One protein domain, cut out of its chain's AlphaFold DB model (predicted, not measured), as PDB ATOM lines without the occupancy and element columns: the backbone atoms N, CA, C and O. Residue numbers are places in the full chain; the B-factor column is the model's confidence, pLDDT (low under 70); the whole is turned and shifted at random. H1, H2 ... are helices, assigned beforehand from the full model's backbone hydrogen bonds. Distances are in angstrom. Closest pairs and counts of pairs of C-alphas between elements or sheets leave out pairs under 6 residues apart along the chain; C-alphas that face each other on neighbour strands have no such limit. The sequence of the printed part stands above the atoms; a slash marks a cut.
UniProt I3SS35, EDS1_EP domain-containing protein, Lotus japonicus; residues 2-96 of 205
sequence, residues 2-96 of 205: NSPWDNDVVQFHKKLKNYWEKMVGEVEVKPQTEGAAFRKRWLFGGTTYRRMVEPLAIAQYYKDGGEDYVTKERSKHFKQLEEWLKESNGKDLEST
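What this domain is: This is residues 2 to 96 of the 205 residues of the protein "EDS1_EP domain-containing protein" of Lotus japonicus (UniProt I3SS35). Two long helices, H1 and H2, cross near their middles as a skewed X, and a shorter helix, H4, packs across both of them. The first turn of H1 and the residues before it, 2 to 8, stick out, while the tiny H3 is near H2. The printed part has 95 residues with four named helices, in the order H1, H2, H3, H4, and no named strand; its class is all helix. It is only just compact, close to loose, with a radius of gyration of the C-alphas of 14.7 A and spans of 44 by 32 by 28 A.

How they stand to each other: H1, residues 4 to 29, touches H2, residues 37 to 63, with residues 13 to 20 alone; the closest C-alphas, of His 13 and Val 53, are 6.4 A apart. The two run opposite ways at a steep tilt of 49 degrees. H2 has a kink of 31 degrees near residue 50. H3, residues 69 to 72, is close to H2 but not clearly touching, with the closest C-alphas, of Ile 58 and Tyr 69, 7.0 A apart. H3 is apart from H1. H4, residues 76 to 87, touches H2 at a steep tilt of 44 degrees, opposite ways; the closest C-alphas, of Arg 50 and Phe 78, are 6.1 A apart. H4 touches H1 with residues 77 to 81 alone, with the C-alphas of Glu 21 and His 77 closest at 5.6 A. Every O i to N i+4 pair is within hydrogen-bond range in H1 and H4, and 21 of 23 are in H2; H3 is too short for such a pair.

Where its parts are: H1 begins at C-alpha 4 (226.676, 242.076, 174.778) and is 38.7 A long. H2 is 39.4 A long, H3 5.3 A. H4, 16.5 A long, ends at C-alpha 87 (187.254, 246.566, 171.094).

The domain as a whole: The C-alphas farthest apart, of Asn 2 and Gly 35, are 44.6 A apart. The printed part has no cut and no long link. Confidence is low, with pLDDT under 70, at residues 2, 7, 32 to 38 and 89 to 95.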
ATOM      1  N   ASN A   2     227.998 246.860 168.903       55.88
ATOM      2  CA  ASN A   2     226.872 246.408 169.720       55.88
ATOM      3  C   ASN A   2     227.416 245.834 171.034       55.88
ATOM      4  O   ASN A   2     228.397 245.085 171.028       55.88
ATOM      5  N   SER A   3     226.805 246.217 172.143       75.25
ATOM      6  CA  SER A   3     227.095 245.705 173.477       75.25
ATOM      7  C   SER A   3     226.623 244.248 173.607       75.25
ATOM      8  O   SER A   3     225.680 243.861 172.916       75.25
ATOM      9  N   PRO A   4     227.204 243.415 174.494       70.62
ATOM     10  CA  PRO A   4     226.676 242.076 174.778       70.62
ATOM     11  C   PRO A   4     225.176 242.081 175.118       70.62
ATOM     12  O   PRO A   4     224.439 241.220 174.648       70.62
ATOM     13  N   TRP A   5     224.719 243.115 175.831       71.44
ATOM     14  CA  TRP A   5     223.312 243.331 176.176       71.44
ATOM     15  C   TRP A   5     222.410 243.527 174.947       71.44
ATOM     16  O   TRP A   5     221.270 243.071 174.941       71.44
ATOM     17  N   ASP A   6     222.925 244.135 173.875       70.25
ATOM     18  CA  ASP A   6     222.163 244.341 172.639       70.25
ATOM     19  C   ASP A   6     221.877 243.003 171.939       70.25
ATOM     20  O   ASP A   6     220.796 242.802 171.381       70.25
ATOM     21  N   ASN A   7     222.818 242.052 171.998       69.69
ATOM     22  CA  ASN A   7     222.627 240.717 171.423       69.69
ATOM     23  C   ASN A   7     221.535 239.932 172.164       69.69
ATOM     24  O   ASN A   7     220.738 239.240 171.524       69.69
ATOM     25  N   ASP A   8     221.462 240.071 173.489       78.69
ATOM     26  CA  ASP A   8     220.414 239.444 174.297       78.69
ATOM     27  C   ASP A   8     219.038 240.022 173.952       78.69
ATOM     28  O   ASP A   8     218.083 239.270 173.730       78.69
ATOM     29  N   VAL A   9     218.938 241.347 173.798       81.69
ATOM     30  CA  VAL A   9     217.700 242.027 173.379       81.69
ATOM     31  C   VAL A   9     217.224 241.526 172.014       81.69
ATOM     32  O   VAL A   9     216.037 241.234 171.855       81.69
ATOM     33  N   VAL A  10     218.125 241.335 171.044       82.94
ATOM     34  CA  VAL A  10     217.778 240.770 169.726       82.94
ATOM     35  C   VAL A  10     217.197 239.358 169.858       82.94
ATOM     36  O   VAL A  10     216.202 239.027 169.204       82.94
ATOM     37  N   GLN A  11     217.772 238.517 170.721       85.62
ATOM     38  CA  GLN A  11     217.241 237.174 170.954       85.62
ATOM     39  C   GLN A  11     215.866 237.199 171.627       85.62
ATOM     40  O   GLN A  11     214.972 236.454 171.210       85.62
ATOM     41  N   PHE A  12     215.674 238.041 172.645       86.56
ATOM     42  CA  PHE A  12     214.384 238.185 173.323       86.56
ATOM     43  C   PHE A  12     213.309 238.719 172.383       86.56
ATOM     44  O   PHE A  12     212.220 238.147 172.329       86.56
ATOM     45  N   HIS A  13     213.636 239.732 171.580       87.75
ATOM     46  CA  HIS A  13     212.755 240.260 170.544       87.75
ATOM     47  C   HIS A  13     212.301 239.138 169.602       87.75
ATOM     48  O   HIS A  13     211.100 238.924 169.440       87.75
ATOM     49  N   LYS A  14     213.230 238.342 169.056       89.56
ATOM     50  CA  LYS A  14     212.886 237.233 168.150       89.56
ATOM     51  C   LYS A  14     211.974 236.192 168.807       89.56
ATOM     52  O   LYS A  14     211.009 235.744 168.190       89.56
ATOM     53  N   LYS A  15     212.261 235.799 170.053       92.31
ATOM     54  CA  LYS A  15     211.451 234.811 170.789       92.31
ATOM     55  C   LYS A  15     210.034 235.322 171.053       92.31
ATOM     56  O   LYS A  15     209.076 234.591 170.805       92.31
ATOM     57  N   LEU A  16     209.904 236.561 171.527       93.56
ATOM     58  CA  LEU A  16     208.609 237.176 171.815       93.56
ATOM     59  C   LEU A  16     207.792 237.379 170.538       93.56
ATOM     60  O   LEU A  16     206.614 237.030 170.527       93.56
ATOM     61  N   LYS A  17     208.426 237.848 169.458       92.81
ATOM     62  CA  LYS A  17     207.792 237.997 168.145       92.81
ATOM     63  C   LYS A  17     207.180 236.683 167.666       92.81
ATOM     64  O   LYS A  17     205.979 236.627 167.428       92.81
ATOM     65  N   ASN A  18     207.972 235.611 167.627       93.00
ATOM     66  CA  ASN A  18     207.495 234.300 167.181       93.00
ATOM     67  C   ASN A  18     206.321 233.782 168.028       93.00
ATOM     68  O   ASN A  18     205.374 233.204 167.496       93.00
ATOM     69  N   TYR A  19     206.386 233.969 169.351       93.62
ATOM     70  CA  TYR A  19     205.307 233.573 170.251       93.62
ATOM     71  C   TYR A  19     204.023 234.355 169.956       93.62
ATOM     72  O   TYR A  19     202.974 233.746 169.761       93.62
ATOM     73  N   TRP A  20     204.094 235.685 169.888       94.12
ATOM     74  CA  TRP A  20     202.908 236.517 169.701       94.12
ATOM     75  C   TRP A  20     202.318 236.409 168.301       94.12
ATOM     76  O   TRP A  20     201.100 236.354 168.189       94.12
ATOM     77  N   GLU A  21     203.128 236.282 167.251       93.19
ATOM     78  CA  GLU A  21     202.627 236.002 165.898       93.19
ATOM     79  C   GLU A  21     201.827 234.695 165.858       93.19
ATOM     80  O   GLU A  21     200.711 234.669 165.337       93.19
ATOM     81  N   LYS A  22     202.348 233.630 166.484       91.81
ATOM     82  CA  LYS A  22     201.632 232.356 166.612       91.81
ATOM     83  C   LYS A  22     200.337 232.512 167.414       91.81
ATOM     84  O   LYS A  22     199.292 232.054 166.967       91.81
ATOM     85  N   MET A  23     200.392 233.183 168.565       88.56
ATOM     86  CA  MET A  23     199.221 233.398 169.422       88.56
ATOM     87  C   MET A  23     198.123 234.203 168.723       88.56
ATOM     88  O   MET A  23     196.954 233.844 168.823       88.56
ATOM     89  N   VAL A  24     198.478 235.280 168.014       89.00
ATOM     90  CA  VAL A  24     197.518 236.067 167.227       89.00
ATOM     91  C   VAL A  24     196.872 235.181 166.160       89.00
ATOM     92  O   VAL A  24     195.646 235.155 166.070       89.00
ATOM     93  N   GLY A  25     197.664 234.398 165.422       88.62
ATOM     94  CA  GLY A  25     197.142 233.479 164.407       88.62
ATOM     95  C   GLY A  25     196.178 232.427 164.971       88.62
ATOM     96  O   GLY A  25     195.146 232.146 164.367       88.62
ATOM     97  N   GLU A  26     196.461 231.877 166.153       86.50
ATOM     98  CA  GLU A  26     195.563 230.923 166.820       86.50
ATOM     99  C   GLU A  26     194.222 231.557 167.220       86.50
ATOM    100  O   GLU A  26     193.172 230.934 167.040       86.50
ATOM    101  N   VAL A  27     194.234 232.796 167.728       84.25
ATOM    102  CA  VAL A  27     193.005 233.514 168.116       84.25
ATOM    103  C   VAL A  27     192.169 233.909 166.897       84.25
ATOM    104  O   VAL A  27     190.945 233.827 166.968       84.25
ATOM    105  N   GLU A  28     192.792 234.279 165.776       81.69
ATOM    106  CA  GLU A  28     192.072 234.567 164.524       81.69
ATOM    107  C   GLU A  28     191.331 233.333 163.985       81.69
ATOM    108  O   GLU A  28     190.207 233.447 163.503       81.69
ATOM    109  N   VAL A  29     191.934 232.142 164.096       83.94
ATOM    110  CA  VAL A  29     191.312 230.879 163.657       83.94
ATOM    111  C   VAL A  29     190.236 230.405 164.635       83.94
ATOM    112  O   VAL A  29     189.222 229.840 164.222       83.94
ATOM    113  N   LYS A  30     190.445 230.611 165.938       80.25
ATOM    114  CA  LYS A  30     189.514 230.190 166.989       80.25
ATOM    115  C   LYS A  30     189.345 231.300 168.035       80.25
ATOM    116  O   LYS A  30     190.053 231.294 169.050       80.25
ATOM    117  N   PRO A  31     188.381 232.217 167.826       72.69
ATOM    118  CA  PRO A  31     188.138 233.321 168.742       72.69
ATOM    119  C   PRO A  31     187.830 232.825 170.156       72.69
ATOM    120  O   PRO A  31     187.050 231.891 170.359       72.69
ATOM    121  N   GLN A  32     188.453 233.455 171.150       68.19
ATOM    122  CA  GLN A  32     188.139 233.206 172.556       68.19
ATOM    123  C   GLN A  32     186.757 233.789 172.885       68.19
ATOM    124  O   GLN A  32     186.397 234.854 172.384       68.19
ATOM    125  N   THR A  33     185.989 233.121 173.748       63.84
ATOM    126  CA  THR A  33     184.660 233.601 174.155       63.84
ATOM    127  C   THR A  33     184.741 234.948 174.880       63.84
ATOM    128  O   THR A  33     185.651 235.211 175.675       63.84
ATOM    129  N   GLU A  34     183.784 235.836 174.598       57.84
ATOM    130  CA  GLU A  34     183.713 237.155 175.225       57.84
ATOM    131  C   GLU A  34     183.534 237.056 176.747       57.84
ATOM    132  O   GLU A  34     182.831 236.185 177.252       57.84
ATOM    133  N   GLY A  35     184.205 237.937 177.498       57.09
ATOM    134  CA  GLY A  35     184.092 238.002 178.960       57.09
ATOM    135  C   GLY A  35     184.943 237.000 179.758       57.09
ATOM    136  O   GLY A  35     185.029 237.130 180.979       57.09
ATOM    137  N   ALA A  36     185.629 236.049 179.115       62.69
ATOM    138  CA  ALA A  36     186.483 235.090 179.816       62.69
ATOM    139  C   ALA A  36     187.699 235.765 180.491       62.69
ATOM    140  O   ALA A  36     188.402 236.575 179.880       62.69
ATOM    141  N   ALA A  37     188.018 235.376 181.732       61.38
ATOM    142  CA  ALA A  37     189.203 235.858 182.461       61.38
ATOM    143  C   ALA A  37     190.516 235.637 181.678       61.38
ATOM    144  O   ALA A  37     191.445 236.443 181.754       61.38
ATOM    145  N   PHE A  38     190.561 234.574 180.867       65.62
ATOM    146  CA  PHE A  38     191.660 234.281 179.954       65.62
ATOM    147  C   PHE A  38     191.850 235.370 178.881       65.62
ATOM    148  O   PHE A  38     192.981 235.811 178.679       65.62
ATOM    149  N   ARG A  39     190.763 235.886 178.275       74.38
ATOM    150  CA  ARG A  39     190.808 236.985 177.287       74.38
ATOM    151  C   ARG A  39     191.422 238.242 177.907       74.38
ATOM    152  O   ARG A  39     192.311 238.833 177.308       74.38
ATOM    153  N   LYS A  40     191.036 238.602 179.138       75.69
ATOM    154  CA  LYS A  40     191.603 239.765 179.855       75.69
ATOM    155  C   LYS A  40     193.100 239.618 180.143       75.69
ATOM    156  O   LYS A  40     193.869 240.529 179.843       75.69
ATOM    157  N   ARG A  41     193.533 238.475 180.694       78.44
ATOM    158  CA  ARG A  41     194.957 238.227 181.002       78.44
ATOM    159  C   ARG A  41     195.820 238.250 179.742       78.44
ATOM    160  O   ARG A  41     196.920 238.795 179.754       78.44
ATOM    161  N   TRP A  42     195.317 237.659 178.667       84.00
ATOM    162  CA  TRP A  42     196.010 237.634 177.389       84.00
ATOM    163  C   TRP A  42     196.059 239.019 176.725       84.00
ATOM    164  O   TRP A  42     197.126 239.403 176.253       84.00
ATOM    165  N   LEU A  43     194.980 239.813 176.779       85.81
ATOM    166  CA  LEU A  43     194.971 241.202 176.290       85.81
ATOM    167  C   LEU A  43     195.984 242.078 177.037       85.81
ATOM    168  O   LEU A  43     196.699 242.856 176.406       85.81
ATOM    169  N   PHE A  44     196.094 241.916 178.362       86.50
ATOM    170  CA  PHE A  44     197.123 242.591 179.160       86.50
ATOM    171  C   PHE A  44     198.524 242.213 178.665       86.50
ATOM    172  O   PHE A  44     199.308 243.084 178.299       86.50
ATOM    173  N   GLY A  45     198.815 240.908 178.577       90.81
ATOM    174  CA  GLY A  45     200.116 240.418 178.116       90.81
ATOM    175  C   GLY A  45     200.470 240.891 176.703       90.81
ATOM    176  O   GLY A  45     201.606 241.293 176.463       90.81
ATOM    177  N   GLY A  46     199.495 240.896 175.792       92.75
ATOM    178  CA  GLY A  46     199.678 241.327 174.406       92.75
ATOM    179  C   GLY A  46     199.914 242.827 174.295       92.75
ATOM    180  O   GLY A  46     200.766 243.267 173.526       92.75
ATOM    181  N   THR A  47     199.230 243.613 175.127       92.31
ATOM    182  CA  THR A  47     199.427 245.065 175.214       92.31
ATOM    183  C   THR A  47     200.810 245.407 175.757       92.31
ATOM    184  O   THR A  47     201.508 246.226 175.163       92.31
ATOM    185  N   THR A  48     201.241 244.760 176.845       93.25
ATOM    186  CA  THR A  48     202.592 244.941 177.398       93.25
ATOM    187  C   THR A  48     203.655 244.552 176.377       93.25
ATOM    188  O   THR A  48     204.566 245.334 176.123       93.25
ATOM    189  N   TYR A  49     203.509 243.392 175.730       95.06
ATOM    190  CA  TYR A  49     204.401 242.964 174.655       95.06
ATOM    191  C   TYR A  49     204.497 244.009 173.539       95.06
ATOM    192  O   TYR A  49     205.602 244.416 173.188       95.06
ATOM    193  N   ARG A  50     203.358 244.481 173.017       96.25
ATOM    194  CA  ARG A  50     203.321 245.489 171.952       96.25
ATOM    195  C   ARG A  50     204.074 246.754 172.367       96.25
ATOM    196  O   ARG A  50     204.943 247.200 171.629       96.25
ATOM    197  N   ARG A  51     203.795 247.295 173.558       95.38
ATOM    198  CA  ARG A  51     204.431 248.528 174.057       95.38
ATOM    199  C   ARG A  51     205.931 248.372 174.351       95.38
ATOM    200  O   ARG A  51     206.651 249.355 174.251       95.38
ATOM    201  N   MET A  52     206.411 247.168 174.674       94.38
ATOM    202  CA  MET A  52     207.843 246.905 174.898       94.38
ATOM    203  C   MET A  52     208.615 246.599 173.610       94.38
ATOM    204  O   MET A  52     209.766 247.001 173.471       94.38
ATOM    205  N   VAL A  53     208.018 245.836 172.690       95.62
ATOM    206  CA  VAL A  53     208.749 245.206 171.579       95.62
ATOM    207  C   VAL A  53     208.574 245.947 170.260       95.62
ATOM    208  O   VAL A  53     209.520 246.005 169.476       95.62
ATOM    209  N   GLU A  54     207.416 246.558 170.004       96.94
ATOM    210  CA  GLU A  54     207.211 247.335 168.776       96.94
ATOM    211  C   GLU A  54     208.217 248.497 168.632       96.94
ATOM    212  O   GLU A  54     208.766 248.640 167.538       96.94
ATOM    213  N   PRO A  55     208.599 249.235 169.701       96.88
ATOM    214  CA  PRO A  55     209.703 250.198 169.639       96.88
ATOM    215  C   PRO A  55     211.022 249.626 169.104       96.88
ATOM    216  O   PRO A  55     211.734 250.302 168.365       96.88
ATOM    217  N   LEU A  56     211.347 248.371 169.434       94.75
ATOM    218  CA  LEU A  56     212.571 247.711 168.966       94.75
ATOM    219  C   LEU A  56     212.485 247.353 167.477       94.75
ATOM    220  O   LEU A  56     213.480 247.452 166.759       94.75
ATOM    221  N   ALA A  57     211.303 246.948 167.004       94.88
ATOM    222  CA  ALA A  57     211.052 246.707 165.584       94.88
ATOM    223  C   ALA A  57     211.134 248.009 164.771       94.88
ATOM    224  O   ALA A  57     211.778 248.031 163.723       94.88
ATOM    225  N   ILE A  58     210.559 249.096 165.294       97.44
ATOM    226  CA  ILE A  58     210.654 250.446 164.725       97.44
ATOM    227  C   ILE A  58     212.118 250.882 164.630       97.44
ATOM    228  O   ILE A  58     212.575 251.257 163.554       97.44
ATOM    229  N   ALA A  59     212.879 250.777 165.723       95.12
ATOM    230  CA  ALA A  59     214.285 251.172 165.745       95.12
ATOM    231  C   ALA A  59     215.112 250.435 164.680       95.12
ATOM    232  O   ALA A  59     215.921 251.051 163.988       95.12
ATOM    233  N   GLN A  60     214.887 249.128 164.504       93.62
ATOM    234  CA  GLN A  60     215.557 248.354 163.459       93.62
ATOM    235  C   GLN A  60     215.125 248.793 162.050       93.62
ATOM    236  O   GLN A  60     215.981 248.974 161.190       93.62
ATOM    237  N   TYR A  61     213.832 249.033 161.825       96.44
ATOM    238  CA  TYR A  61     213.308 249.471 160.529       96.44
ATOM    239  C   TYR A  61     213.916 250.799 160.056       96.44
ATOM    240  O   TYR A  61     214.397 250.900 158.928       96.44
ATOM    241  N   TYR A  62     213.953 251.809 160.928       97.00
ATOM    242  CA  TYR A  62     214.529 253.115 160.588       97.00
ATOM    243  C   TYR A  62     216.056 253.078 160.490       97.00
ATOM    244  O   TYR A  62     216.634 253.778 159.658       97.00
ATOM    245  N   LYS A  63     216.721 252.215 161.269       94.50
ATOM    246  CA  LYS A  63     218.160 251.956 161.121       94.50
ATOM    247  C   LYS A  63     218.511 251.413 159.733       94.50
ATOM    248  O   LYS A  63     219.561 251.765 159.203       94.50
ATOM    249  N   ASP A  64     217.632 250.604 159.148       94.69
ATOM    250  CA  ASP A  64     217.809 250.025 157.812       94.69
ATOM    251  C   ASP A  64     217.364 250.974 156.677       94.69
ATOM    252  O   ASP A  64     217.354 250.588 155.509       94.69
ATOM    253  N   GLY A  65     217.031 252.232 156.995       94.31
ATOM    254  CA  GLY A  65     216.626 253.249 156.020       94.31
ATOM    255  C   GLY A  65     215.135 253.236 155.676       94.31
ATOM    256  O   GLY A  65     214.738 253.832 154.676       94.31
ATOM    257  N   GLY A  66     214.310 252.563 156.481       95.75
ATOM    258  CA  GLY A  66     212.860 252.556 156.336       95.75
ATOM    259  C   GLY A  66     212.213 253.936 156.514       95.75
ATOM    260  O   GLY A  66     212.754 254.844 157.153       95.75
ATOM    261  N   GLU A  67     211.017 254.097 155.949       95.31
ATOM    262  CA  GLU A  67     210.214 255.319 156.062       95.31
ATOM    263  C   GLU A  67     208.738 254.964 156.174       95.31
ATOM    264  O   GLU A  67     208.279 254.051 155.489       95.31
ATOM    265  N   ASP A  68     207.980 255.728 156.954       95.19
ATOM    266  CA  ASP A  68     206.540 255.550 157.132       95.19
ATOM    267  C   ASP A  68     206.180 254.145 157.662       95.19
ATOM    268  O   ASP A  68     205.399 253.388 157.078       95.19
ATOM    269  N   TYR A  69     206.792 253.775 158.795       97.88
ATOM    270  CA  TYR A  69     206.635 252.452 159.415       97.88
ATOM    271  C   TYR A  69     205.165 252.072 159.634       97.88
ATOM    272  O   TYR A  69     204.767 250.937 159.363       97.88
ATOM    273  N   VAL A  70     204.358 253.021 160.123       96.00
ATOM    274  CA  VAL A  70     202.971 252.780 160.546       96.00
ATOM    275  C   VAL A  70     202.123 252.256 159.387       96.00
ATOM    276  O   VAL A  70     201.316 251.339 159.587       96.00
ATOM    277  N   THR A  71     202.324 252.787 158.178       95.00
ATOM    278  CA  THR A  71     201.569 252.366 156.994       95.00
ATOM    279  C   THR A  71     202.253 251.212 156.256       95.00
ATOM    280  O   THR A  71     201.564 250.253 155.894       95.00
ATOM    281  N   LYS A  72     203.583 251.254 156.076       93.88
ATOM    282  CA  LYS A  72     204.297 250.373 155.136       93.88
ATOM    283  C   LYS A  72     204.746 249.039 155.721       93.88
ATOM    284  O   LYS A  72     204.632 248.032 155.035       93.88
ATOM    285  N   GLU A  73     205.243 249.018 156.957       95.06
ATOM    286  CA  GLU A  73     205.945 247.838 157.507       95.06
ATOM    287  C   GLU A  73     205.288 247.264 158.763       95.06
ATOM    288  O   GLU A  73     205.519 246.111 159.133       95.06
ATOM    289  N   ARG A  74     204.440 248.042 159.442       96.31
ATOM    290  CA  ARG A  74     203.865 247.643 160.725       96.31
ATOM    291  C   ARG A  74     203.184 246.271 160.646       96.31
ATOM    292  O   ARG A  74     202.148 246.105 159.988       96.31
ATOM    293  N   SER A  75     203.768 245.304 161.359       94.38
ATOM    294  CA  SER A  75     203.379 243.893 161.300       94.38
ATOM    295  C   SER A  75     201.934 243.668 161.752       94.38
ATOM    296  O   SER A  75     201.443 244.311 162.685       94.38
ATOM    297  N   LYS A  76     201.265 242.701 161.110       94.38
ATOM    298  CA  LYS A  76     199.853 242.361 161.348       94.38
ATOM    299  C   LYS A  76     199.556 242.107 162.826       94.38
ATOM    300  O   LYS A  76     198.564 242.604 163.343       94.38
ATOM    301  N   HIS A  77     200.429 241.376 163.518       93.75
ATOM    302  CA  HIS A  77     200.179 240.986 164.904       93.75
ATOM    303  C   HIS A  77     200.138 242.188 165.867       93.75
ATOM    304  O   HIS A  77     199.330 242.187 166.790       93.75
ATOM    305  N   PHE A  78     200.935 243.241 165.640       95.94
ATOM    306  CA  PHE A  78     200.853 244.467 166.442       95.94
ATOM    307  C   PHE A  78     199.545 245.222 166.201       95.94
ATOM    308  O   PHE A  78     198.902 245.635 167.166       95.94
ATOM    309  N   LYS A  79     199.132 245.350 164.930       95.06
ATOM    310  CA  LYS A  79     197.853 245.973 164.546       95.06
ATOM    311  C   LYS A  79     196.679 245.250 165.207       95.06
ATOM    312  O   LYS A  79     195.861 245.890 165.859       95.06
ATOM    313  N   GLN A  80     196.671 243.921 165.127       92.44
ATOM    314  CA  GLN A  80     195.600 243.097 165.679       92.44
ATOM    315  C   GLN A  80     195.507 243.198 167.209       92.44
ATOM    316  O   GLN A  80     194.422 243.347 167.763       92.44
ATOM    317  N   LEU A  81     196.649 243.169 167.906       92.69
ATOM    318  CA  LEU A  81     196.693 243.345 169.361       92.69
ATOM    319  C   LEU A  81     196.181 244.724 169.800       92.69
ATOM    320  O   LEU A  81     195.551 244.840 170.851       92.69
ATOM    321  N   GLU A  82     196.461 245.773 169.027       92.88
ATOM    322  CA  GLU A  82     195.932 247.112 169.289       92.88
ATOM    323  C   GLU A  82     194.420 247.200 169.027       92.88
ATOM    324  O   GLU A  82     193.695 247.780 169.834       92.88
ATOM    325  N   GLU A  83     193.934 246.611 167.937       91.06
ATOM    326  CA  GLU A  83     192.511 246.578 167.588       91.06
ATOM    327  C   GLU A  83     191.685 245.850 168.654       91.06
ATOM    328  O   GLU A  83     190.741 246.416 169.208       91.06
ATOM    329  N   TRP A  84     192.112 244.654 169.061       88.25
ATOM    330  CA  TRP A  84     191.437 243.895 170.116       88.25
ATOM    331  C   TRP A  84     191.432 244.606 171.473       88.25
ATOM    332  O   TRP A  84     190.495 244.439 172.259       88.25
ATOM    333  N   LEU A  85     192.458 245.414 171.769       88.06
ATOM    334  CA  LEU A  85     192.464 246.253 172.965       88.06
ATOM    335  C   LEU A  85     191.359 247.318 172.894       88.06
ATOM    336  O   LEU A  85     190.611 247.473 173.866       88.06
ATOM    337  N   LYS A  86     191.222 248.001 171.750       86.25
ATOM    338  CA  LYS A  86     190.191 249.029 171.511       86.25
ATOM    339  C   LYS A  86     188.779 248.448 171.617       86.25
ATOM    340  O   LYS A  86     187.939 249.020 172.306       86.25
ATOM    341  N   GLU A  87     188.541 247.279 171.024       84.62
ATOM    342  CA  GLU A  87     187.254 246.566 171.094       84.62
ATOM    343  C   GLU A  87     186.865 246.174 172.525       84.62
ATOM    344  O   GLU A  87     185.690 246.170 172.886       84.62
ATOM    345  N   SER A  88     187.849 245.854 173.368       75.56
ATOM    346  CA  SER A  88     187.603 245.365 174.729       75.56
ATOM    347  C   SER A  88     187.100 246.429 175.717       75.56
ATOM    348  O   SER A  88     186.925 246.114 176.896       75.56
ATOM    349  N   ASN A  89     186.869 247.677 175.276       65.69
ATOM    350  CA  ASN A  89     186.623 248.840 176.141       65.69
ATOM    351  C   ASN A  89     187.685 248.953 177.247       65.69
ATOM    352  O   ASN A  89     187.355 249.263 178.394       65.69
ATOM    353  N   GLY A  90     188.951 248.671 176.916       59.34
ATOM    354  CA  GLY A  90     190.080 248.523 177.840       59.34
ATOM    355  C   GLY A  90     190.521 249.806 178.555       59.34
ATOM    356  O   GLY A  90     191.718 250.047 178.678       59.34
ATOM    357  N   LYS A  91     189.583 250.615 179.059       59.00
ATOM    358  CA  LYS A  91     189.821 251.838 179.837       59.00
ATOM    359  C   LYS A  91     190.769 251.599 181.010       59.00
ATOM    360  O   LYS A  91     191.558 252.476 181.320       59.00
ATOM    361  N   ASP A  92     190.744 250.407 181.606       60.41
ATOM    362  CA  ASP A  92     191.654 250.037 182.696       60.41
ATOM    363  C   ASP A  92     193.112 249.855 182.223       60.41
ATOM    364  O   ASP A  92     194.040 250.129 182.976       60.41
ATOM    365  N   LEU A  93     193.330 249.418 180.977       61.09
ATOM    366  CA  LEU A  93     194.653 249.161 180.373       61.09
ATOM    367  C   LEU A  93     195.254 250.401 179.693       61.09
ATOM    368  O   LEU A  93     196.468 250.485 179.461       61.09
ATOM    369  N   GLU A  94     194.392 251.351 179.348       65.56
ATOM    370  CA  GLU A  94     194.761 252.692 178.894       65.56
ATOM    371  C   GLU A  94     194.714 253.724 180.024       65.56
ATOM    372  O   GLU A  94     195.010 254.893 179.794       65.56
ATOM    373  N   SER A  95     194.371 253.299 181.247       63.81
ATOM    374  CA  SER A  95     194.334 254.161 182.423       63.81
ATOM    375  C   SER A  95     195.730 254.690 182.711       63.81
ATOM    376  O   SER A  95     196.637 253.969 183.132       63.81
ATOM    377  N   THR A  96     195.900 255.979 182.462       74.44
ATOM    378  CA  THR A  96     197.105 256.717 182.793       74.44
ATOM    379  C   THR A  96     197.061 257.107 184.258       74.44
ATOM    380  O   THR A  96     196.061 257.640 184.744       74.44
TER     381      THR A  96